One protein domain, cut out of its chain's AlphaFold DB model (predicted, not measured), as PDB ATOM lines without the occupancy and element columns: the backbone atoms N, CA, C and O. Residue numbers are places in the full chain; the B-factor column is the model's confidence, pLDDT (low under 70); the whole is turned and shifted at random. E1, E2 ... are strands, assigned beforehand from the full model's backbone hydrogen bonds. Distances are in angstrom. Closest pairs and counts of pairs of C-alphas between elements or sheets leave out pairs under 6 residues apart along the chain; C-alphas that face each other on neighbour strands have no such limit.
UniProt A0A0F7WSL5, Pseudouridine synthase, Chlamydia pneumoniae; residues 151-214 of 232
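What this domain is: This is residues 151 to 214 of the 232 residues of the protein "Pseudouridine synthase" of Chlamydia pneumoniae (UniProt A0A0F7WSL5). A single antiparallel sheet of five strands is strongly twisted and curled like part of a barrel, and its edge strands E1 and E3 are apart. The long strand E2 bends along its way and joins two regions: with its first part it pairs with E4, beside which E5 and E1 follow, and with its second part it makes a hairpin with E3 that reaches to the far end of the longest axis. The printed part has 64 residues, with no named helix and five named strands, E1 to E5 along the chain; across the sheet the order is E1, E5, E4, E2, E3. The class is all strand, and the whole is loose, with a radius of gyration of the C-alphas of 14.2 A and spans of 39 by 30 by 22 A.

Where its parts are: E1 is residues 152 to 156, 13.6 A long, with C-alpha 152 at (23.726, -2.250, -14.351). E2, the longest strand, is residues 165 to 178, 35.7 A from first to last C-alpha, and bends by 57 degrees at residue 173; it ends at C-alpha 178, at (10.596, 11.721, -37.089). E3 is residues 181 to 186, 16.6 A. E4 is residues 193 to 202, 29.1 A. E5 is residues 205 to 210, 16.4 A, and ends at C-alpha 210, at (24.420, -5.493, -20.557).

How they stand to each other: E1, an edge strand, is antiparallel to E5 at 149 degrees; N 153 and O 208 are within hydrogen-bond range at 2.8 A. E5 and E4 form a hairpin, antiparallel at 147 degrees, with N 207 and O 200 2.8 A apart. E4 and E2 are antiparallel at 134 degrees; the facing C-alphas of 198 and 167 are 4.3 A apart, and N 168 and O 197 are 2.8 A apart. The pairing of E2 is staggered: its residues 165 to 172 pair with E4 and its residues 172 to 178 with E3. E2 and E3 form a hairpin, antiparallel at 142 degrees, with N 175 and O 183 2.8 A apart. E3 is the other edge strand, and it is apart from E1 and from E5.

The domain as a whole: The C-alphas of Gly 180 and Cys 203, the two farthest apart, are 39.8 A from each other. The printed part has no cut. The links E2 to E3 and E4 to E5 are tight, the links E1 to E2 and E3 to E4 are short, and no link is long. The mean pLDDT of the printed part is 79.6, and residues 203 to 214 are under 70; the mean of E5 is 61.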
ATOM      1  N   LYS A 151      27.602  -2.265 -17.199       90.94
ATOM      2  CA  LYS A 151      26.461  -1.409 -16.849       90.94
ATOM      3  C   LYS A 151      25.392  -2.228 -16.155       90.94
ATOM      4  O   LYS A 151      25.047  -3.312 -16.628       90.94
ATOM      5  N   GLN A 152      24.837  -1.670 -15.087       91.88
ATOM      6  CA  GLN A 152      23.726  -2.250 -14.351       91.88
ATOM      7  C   GLN A 152      22.621  -1.210 -14.179       91.88
ATOM      8  O   GLN A 152      22.891  -0.072 -13.800       91.88
ATOM      9  N   TYR A 153      21.383  -1.610 -14.446       90.06
ATOM     10  CA  TYR A 153      20.197  -0.781 -14.281       90.06
ATOM     11  C   TYR A 153      19.262  -1.410 -13.265       90.06
ATOM     12  O   TYR A 153      19.103  -2.629 -13.229       90.06
ATOM     13  N   ILE A 154      18.611  -0.556 -12.488       89.88
ATOM     14  CA  ILE A 154      17.530  -0.922 -11.581       89.88
ATOM     15  C   ILE A 154      16.239  -0.396 -12.204       89.88
ATOM     16  O   ILE A 154      16.155   0.784 -12.542       89.88
ATOM     17  N   ALA A 155      15.247  -1.264 -12.380       87.00
ATOM     18  CA  ALA A 155      13.972  -0.895 -12.979       87.00
ATOM     19  C   ALA A 155      12.792  -1.485 -12.207       87.00
ATOM     20  O   ALA A 155      12.800  -2.661 -11.851       87.00
ATOM     21  N   PHE A 156      11.743  -0.684 -12.031       86.00
ATOM     22  CA  PHE A 156      10.417  -1.183 -11.679       86.00
ATOM     23  C   PHE A 156       9.669  -1.528 -12.961       86.00
ATOM     24  O   PHE A 156       9.646  -0.730 -13.900       86.00
ATOM     25  N   VAL A 157       9.055  -2.708 -13.010       84.62
ATOM     26  CA  VAL A 157       8.304  -3.157 -14.188       84.62
ATOM     27  C   VAL A 157       6.869  -3.492 -13.832       84.62
ATOM     28  O   VAL A 157       6.561  -3.904 -12.715       84.62
ATOM     29  N   PHE A 158       5.989  -3.348 -14.817       82.88
ATOM     30  CA  PHE A 158       4.633  -3.858 -14.719       82.88
ATOM     31  C   PHE A 158       4.619  -5.367 -14.978       82.88
ATOM     32  O   PHE A 158       5.145  -5.840 -15.986       82.88
ATOM     33  N   GLY A 159       3.973  -6.111 -14.080       84.69
ATOM     34  CA  GLY A 159       3.871  -7.568 -14.153       84.69
ATOM     35  C   GLY A 159       5.032  -8.303 -13.479       84.69
ATOM     36  O   GLY A 159       5.869  -7.709 -12.808       84.69
ATOM     37  N   HIS A 160       5.051  -9.626 -13.648       83.69
ATOM     38  CA  HIS A 160       6.004 -10.520 -12.991       83.69
ATOM     39  C   HIS A 160       6.682 -11.414 -14.039       83.69
ATOM     40  O   HIS A 160       5.992 -12.185 -14.716       83.69
ATOM     41  N   PRO A 161       8.017 -11.343 -14.203       84.94
ATOM     42  CA  PRO A 161       8.737 -12.278 -15.057       84.94
ATOM     43  C   PRO A 161       8.509 -13.728 -14.608       84.94
ATOM     44  O   PRO A 161       8.564 -14.033 -13.419       84.94
ATOM     45  N   LYS A 162       8.309 -14.653 -15.559       86.88
ATOM     46  CA  LYS A 162       8.105 -16.086 -15.250       86.88
ATOM     47  C   LYS A 162       9.306 -16.729 -14.547       86.88
ATOM     48  O   LYS A 162       9.149 -17.710 -13.830       86.88
ATOM     49  N   LYS A 163      10.513 -16.219 -14.800       89.31
ATOM     50  CA  LYS A 163      11.764 -16.705 -14.208       89.31
ATOM     51  C   LYS A 163      12.386 -15.599 -13.366       89.31
ATOM     52  O   LYS A 163      12.356 -14.439 -13.763       89.31
ATOM     53  N   LYS A 164      13.015 -15.967 -12.245       87.12
ATOM     54  CA  LYS A 164      13.747 -15.020 -11.385       87.12
ATOM     55  C   LYS A 164      15.015 -14.462 -12.034       87.12
ATOM     56  O   LYS A 164      15.529 -13.447 -11.593       87.12
ATOM     57  N   PHE A 165      15.545 -15.120 -13.055       91.38
ATOM     58  CA  PHE A 165      16.690 -14.641 -13.814       91.38
ATOM     59  C   PHE A 165      16.601 -15.141 -15.252       91.38
ATOM     60  O   PHE A 165      15.944 -16.148 -15.539       91.38
ATOM     61  N   GLY A 166      17.275 -14.451 -16.163       89.75
ATOM     62  CA  GLY A 166      17.333 -14.876 -17.549       89.75
ATOM     63  C   GLY A 166      18.093 -13.913 -18.440       89.75
ATOM     64  O   GLY A 166      18.731 -12.964 -17.994       89.75
ATOM     65  N   THR A 167      18.021 -14.180 -19.735       90.62
ATOM     66  CA  THR A 167      18.553 -13.302 -20.770       90.62
ATOM     67  C   THR A 167      17.450 -13.015 -21.768       90.62
ATOM     68  O   THR A 167      16.824 -13.941 -22.282       90.62
ATOM     69  N   VAL A 168      17.252 -11.739 -22.072       87.50
ATOM     70  CA  VAL A 168      16.442 -11.292 -23.198       87.50
ATOM     71  C   VAL A 168      17.383 -11.044 -24.370       87.50
ATOM     72  O   VAL A 168      18.364 -10.311 -24.243       87.50
ATOM     73  N   LYS A 169      17.105 -11.699 -25.496       89.44
ATOM     74  CA  LYS A 169      17.775 -11.458 -26.774       89.44
ATOM     75  C   LYS A 169      16.760 -10.845 -27.725       89.44
ATOM     76  O   LYS A 169      15.629 -11.319 -27.798       89.44
ATOM     77  N   SER A 170      17.163  -9.809 -28.434       88.75
ATOM     78  CA  SER A 170      16.366  -9.188 -29.487       88.75
ATOM     79  C   SER A 170      17.309  -8.607 -30.540       88.75
ATOM     80  O   SER A 170      18.528  -8.707 -30.402       88.75
ATOM     81  N   TYR A 171      16.756  -8.013 -31.586       90.19
ATOM     82  CA  TYR A 171      17.507  -7.305 -32.614       90.19
ATOM     83  C   TYR A 171      16.937  -5.905 -32.729       90.19
ATOM     84  O   TYR A 171      15.722  -5.726 -32.627       90.19
ATOM     85  N   THR A 172      17.802  -4.914 -32.922       87.44
ATOM     86  CA  THR A 172      17.365  -3.531 -33.088       87.44
ATOM     87  C   THR A 172      17.899  -2.919 -34.367       87.44
ATOM     88  O   THR A 172      19.055  -3.116 -34.736       87.44
ATOM     89  N   ALA A 173      17.037  -2.171 -35.045       88.44
ATOM     90  CA  ALA A 173      17.380  -1.418 -36.237       88.44
ATOM     91  C   ALA A 173      16.659  -0.065 -36.224       88.44
ATOM     92  O   ALA A 173      15.650   0.092 -35.521       88.44
ATOM     93  N   PRO A 174      17.137   0.916 -37.003       87.44
ATOM     94  CA  PRO A 174      16.346   2.082 -37.374       87.44
ATOM     95  C   PRO A 174      15.012   1.651 -38.001       87.44
ATOM     96  O   PRO A 174      15.010   0.964 -39.016       87.44
ATOM     97  N   VAL A 175      13.883   2.061 -37.419       85.38
ATOM     98  CA  VAL A 175      12.540   1.712 -37.922       85.38
ATOM     99  C   VAL A 175      11.941   2.856 -38.736       85.38
ATOM    100  O   VAL A 175      11.418   2.630 -39.820       85.38
ATOM    101  N   TYR A 176      12.020   4.098 -38.247       87.44
ATOM    102  CA  TYR A 176      11.578   5.275 -39.005       87.44
ATOM    103  C   TYR A 176      12.237   6.565 -38.502       87.44
ATOM    104  O   TYR A 176      12.861   6.595 -37.440       87.44
ATOM    105  N   ARG A 177      12.106   7.650 -39.274       86.31
ATOM    106  CA  ARG A 177      12.590   8.988 -38.902       86.31
ATOM    107  C   ARG A 177      11.428   9.909 -38.554       86.31
ATOM    108  O   ARG A 177      10.434   9.947 -39.272       86.31
ATOM    109  N   ARG A 178      11.571  10.697 -37.487       75.06
ATOM    110  CA  ARG A 178      10.596  11.721 -37.089       75.06
ATOM    111  C   ARG A 178      11.305  12.971 -36.601       75.06
ATOM    112  O   ARG A 178      12.109  12.892 -35.679       75.06
ATOM    113  N   CYS A 179      10.991  14.116 -37.208       78.56
ATOM    114  CA  CYS A 179      11.562  15.418 -36.831       78.56
ATOM    115  C   CYS A 179      13.104  15.388 -36.744       78.56
ATOM    116  O   CYS A 179      13.685  15.888 -35.788       78.56
ATOM    117  N   GLY A 180      13.762  14.729 -37.705       76.12
ATOM    118  CA  GLY A 180      15.223  14.578 -37.740       76.12
ATOM    119  C   GLY A 180      15.802  13.488 -36.826       76.12
ATOM    120  O   GLY A 180      16.950  13.097 -37.024       76.12
ATOM    121  N   ALA A 181      15.029  12.930 -35.890       74.62
ATOM    122  CA  ALA A 181      15.466  11.828 -35.036       74.62
ATOM    123  C   ALA A 181      15.217  10.463 -35.696       74.62
ATOM    124  O   ALA A 181      14.155  10.221 -36.273       74.62
ATOM    125  N   VAL A 182      16.189   9.555 -35.578       83.19
ATOM    126  CA  VAL A 182      16.039   8.142 -35.954       83.19
ATOM    127  C   VAL A 182      15.447   7.386 -34.769       83.19
ATOM    128  O   VAL A 182      16.019   7.392 -33.679       83.19
ATOM    129  N   ILE A 183      14.311   6.728 -34.979       83.00
ATOM    130  CA  ILE A 183      13.670   5.882 -33.975       83.00
ATOM    131  C   ILE A 183      14.119   4.442 -34.202       83.00
ATOM    132  O   ILE A 183      13.853   3.865 -35.256       83.00
ATOM    133  N   PHE A 184      14.805   3.880 -33.210       84.94
ATOM    134  CA  PHE A 184      15.184   2.471 -33.185       84.94
ATOM    135  C   PHE A 184      14.060   1.636 -32.571       84.94
ATOM    136  O   PHE A 184      13.352   2.094 -31.673       84.94
ATOM    137  N   GLY A 185      13.902   0.409 -33.046       84.88
ATOM    138  CA  GLY A 185      12.893  -0.521 -32.551       84.88
ATOM    139  C   GLY A 185      13.300  -1.967 -32.781       84.88
ATOM    140  O   GLY A 185      14.424  -2.232 -33.211       84.88
ATOM    141  N   ALA A 186      12.397  -2.891 -32.455       87.00
ATOM    142  CA  ALA A 186      12.608  -4.313 -32.695       87.00
ATOM    143  C   ALA A 186      12.706  -4.591 -34.201       87.00
ATOM    144  O   ALA A 186      11.917  -4.066 -34.987       87.00
ATOM    145  N   ALA A 187      13.668  -5.421 -34.585       87.00
ATOM    146  CA  ALA A 187      13.936  -5.804 -35.962       87.00
ATOM    147  C   ALA A 187      14.054  -7.325 -36.096       87.00
ATOM    148  O   ALA A 187      14.175  -8.051 -35.106       87.00
ATOM    149  N   SER A 188      14.014  -7.808 -37.334       86.19
ATOM    150  CA  SER A 188      14.345  -9.199 -37.634       86.19
ATOM    151  C   SER A 188      15.865  -9.430 -37.545       86.19
ATOM    152  O   SER A 188      16.639  -8.477 -37.692       86.19
ATOM    153  N   PRO A 189      16.327 -10.682 -37.349       86.81
ATOM    154  CA  PRO A 189      17.757 -10.999 -37.296       86.81
ATOM    155  C   PRO A 189      18.554 -10.594 -38.541       86.81
ATOM    156  O   PRO A 189      19.751 -10.360 -38.439       86.81
ATOM    157  N   SER A 190      17.907 -10.520 -39.708       88.31
ATOM    158  CA  SER A 190      18.546 -10.129 -40.970       88.31
ATOM    159  C   SER A 190      18.664  -8.615 -41.156       88.31
ATOM    160  O   SER A 190      19.377  -8.173 -42.051       88.31
ATOM    161  N   GLN A 191      17.964  -7.817 -40.345       83.50
ATOM    162  CA  GLN A 191      17.830  -6.368 -40.535       83.50
ATOM    163  C   GLN A 191      18.353  -5.538 -39.359       83.50
ATOM    164  O   GLN A 191      18.424  -4.318 -39.476       83.50
ATOM    165  N   GLY A 192      18.679  -6.162 -38.224       83.00
ATOM    166  CA  GLY A 192      19.069  -5.457 -37.008       83.00
ATOM    167  C   GLY A 192      20.299  -6.026 -36.327       83.00
ATOM    168  O   GLY A 192      20.693  -7.170 -36.533       83.00
ATOM    169  N   GLU A 193      20.872  -5.212 -35.453       85.31
ATOM    170  CA  GLU A 193      22.000  -5.591 -34.613       85.31
ATOM    171  C   GLU A 193      21.504  -6.342 -33.371       85.31
ATOM    172  O   GLU A 193      20.505  -5.934 -32.762       85.31
ATOM    173  N   PRO A 194      22.181  -7.423 -32.950       87.12
ATOM    174  CA  PRO A 194      21.766  -8.189 -31.790       87.12
ATOM    175  C   PRO A 194      21.952  -7.387 -30.497       87.12
ATOM    176  O   PRO A 194      23.034  -6.885 -30.179       87.12
ATOM    177  N   ILE A 195      20.896  -7.355 -29.690       86.12
ATOM    178  CA  ILE A 195      20.905  -6.833 -28.327       86.12
ATOM    179  C   ILE A 195      20.646  -7.964 -27.336       86.12
ATOM    180  O   ILE A 195      19.796  -8.834 -27.537       86.12
ATOM    181  N   LYS A 196      21.422  -7.965 -26.253       87.19
ATOM    182  CA  LYS A 196      21.367  -8.983 -25.207       87.19
ATOM    183  C   LYS A 196      21.436  -8.305 -23.846       87.19
ATOM    184  O   LYS A 196      22.437  -7.661 -23.539       87.19
ATOM    185  N   SER A 197      20.416  -8.538 -23.030       85.50
ATOM    186  CA  SER A 197      20.354  -8.048 -21.653       85.50
ATOM    187  C   SER A 197      20.086  -9.211 -20.715       85.50
ATOM    188  O   SER A 197      19.134  -9.973 -20.911       85.50
ATOM    189  N   ALA A 198      20.931  -9.373 -19.705       88.56
ATOM    190  CA  ALA A 198      20.649 -10.278 -18.607       88.56
ATOM    191  C   ALA A 198      19.789  -9.568 -17.567       88.56
ATOM    192  O   ALA A 198      19.869  -8.349 -17.413       88.56
ATOM    193  N   TYR A 199      18.956 -10.335 -16.874       87.12
ATOM    194  CA  TYR A 199      18.129  -9.806 -15.809       87.12
ATOM    195  C   TYR A 199      18.099 -10.718 -14.589       87.12
ATOM    196  O   TYR A 199      18.146 -11.946 -14.714       87.12
ATOM    197  N   LYS A 200      17.959 -10.100 -13.416       86.88
ATOM    198  CA  LYS A 200      17.589 -10.744 -12.154       86.88
ATOM    199  C   LYS A 200      16.396  -9.999 -11.556       86.88
ATOM    200  O   LYS A 200      16.422  -8.778 -11.460       86.88
ATOM    201  N   TRP A 201      15.363 -10.741 -11.183       81.25
ATOM    202  CA  TRP A 201      14.160 -10.258 -10.518       81.25
ATOM    203  C   TRP A 201      14.287 -10.457  -9.015       81.25
ATOM    204  O   TRP A 201      14.483 -11.584  -8.548       81.25
ATOM    205  N   ASP A 202      14.139  -9.365  -8.281       73.12
ATOM    206  CA  ASP A 202      14.031  -9.337  -6.832       73.12
ATOM    207  C   ASP A 202      12.830  -8.452  -6.494       73.12
ATOM    208  O   ASP A 202      12.773  -7.336  -6.985       73.12
ATOM    209  N   CYS A 203      11.829  -8.986  -5.791       52.12
ATOM    210  CA  CYS A 203      10.505  -8.394  -5.528       52.12
ATOM    211  C   CYS A 203      10.264  -6.969  -6.092       52.12
ATOM    212  O   CYS A 203      10.699  -5.983  -5.503       52.12
ATOM    213  N   TRP A 204       9.525  -6.864  -7.206       49.22
ATOM    214  CA  TRP A 204       9.173  -5.616  -7.921       49.22
ATOM    215  C   TRP A 204      10.313  -4.897  -8.666       49.22
ATOM    216  O   TRP A 204      10.039  -3.975  -9.438       49.22
ATOM    217  N   VAL A 205      11.561  -5.347  -8.519       53.16
ATOM    218  CA  VAL A 205      12.763  -4.753  -9.109       53.16
ATOM    219  C   VAL A 205      13.442  -5.722 -10.084       53.16
ATOM    220  O   VAL A 205      13.782  -6.857  -9.748       53.16
ATOM    221  N   ILE A 206      13.691  -5.262 -11.312       57.62
ATOM    222  CA  ILE A 206      14.603  -5.919 -12.250       57.62
ATOM    223  C   ILE A 206      15.971  -5.237 -12.191       57.62
ATOM    224  O   ILE A 206      16.090  -4.041 -12.450       57.62
ATOM    225  N   LEU A 207      17.009  -6.033 -11.943       62.03
ATOM    226  CA  LEU A 207      18.396  -5.678 -12.223       62.03
ATOM    227  C   LEU A 207      18.726  -6.093 -13.655       62.03
ATOM    228  O   LEU A 207      18.766  -7.291 -13.932       62.03
ATOM    229  N   LEU A 208      18.943  -5.137 -14.555       65.88
ATOM    230  CA  LEU A 208      19.378  -5.394 -15.930       65.88
ATOM    231  C   LEU A 208      20.885  -5.193 -16.035       65.88
ATOM    232  O   LEU A 208      21.387  -4.165 -15.593       65.88
ATOM    233  N   SER A 209      21.594  -6.116 -16.675       59.12
ATOM    234  CA  SER A 209      22.983  -5.908 -17.079       59.12
ATOM    235  C   SER A 209      23.159  -6.126 -18.575       59.12
ATOM    236  O   SER A 209      22.600  -7.054 -19.172       59.12
ATOM    237  N   GLU A 210      23.939  -5.248 -19.201       65.50
ATOM    238  CA  GLU A 210      24.420  -5.493 -20.557       65.50
ATOM    239  C   GLU A 210      25.599  -6.460 -20.498       65.50
ATOM    240  O   GLU A 210      26.552  -6.242 -19.755       65.50
ATOM    241  N   MET A 211      25.532  -7.527 -21.294       49.53
ATOM    242  CA  MET A 211      26.598  -8.526 -21.367       49.53
ATOM    243  C   MET A 211      27.460  -8.315 -22.612       49.53
ATOM    244  O   MET A 211      26.933  -8.117 -23.715       49.53
ATOM    245  N   SER A 212      28.780  -8.432 -22.458       43.69
ATOM    246  CA  SER A 212      29.683  -8.646 -23.588       43.69
ATOM    247  C   SER A 212      29.628 -10.114 -24.040       43.69
ATOM    248  O   SER A 212      29.181 -11.004 -23.312       43.69
ATOM    249  N   THR A 213      30.059 -10.401 -25.270       38.72
ATOM    250  CA  THR A 213      30.177 -11.781 -25.780       38.72
ATOM    251  C   THR A 213      31.269 -12.584 -25.059       38.72
ATOM    252  O   THR A 213      31.233 -13.812 -25.083       38.72
ATOM    253  N   THR A 214      32.197 -11.917 -24.374       39.88
ATOM    254  CA  THR A 214      33.307 -12.505 -23.607       39.88
ATOM    255  C   THR A 214      32.938 -12.932 -22.181       39.88
ATOM    256  O   THR A 214      33.578 -13.836 -21.649       39.88
TER     257      THR A 214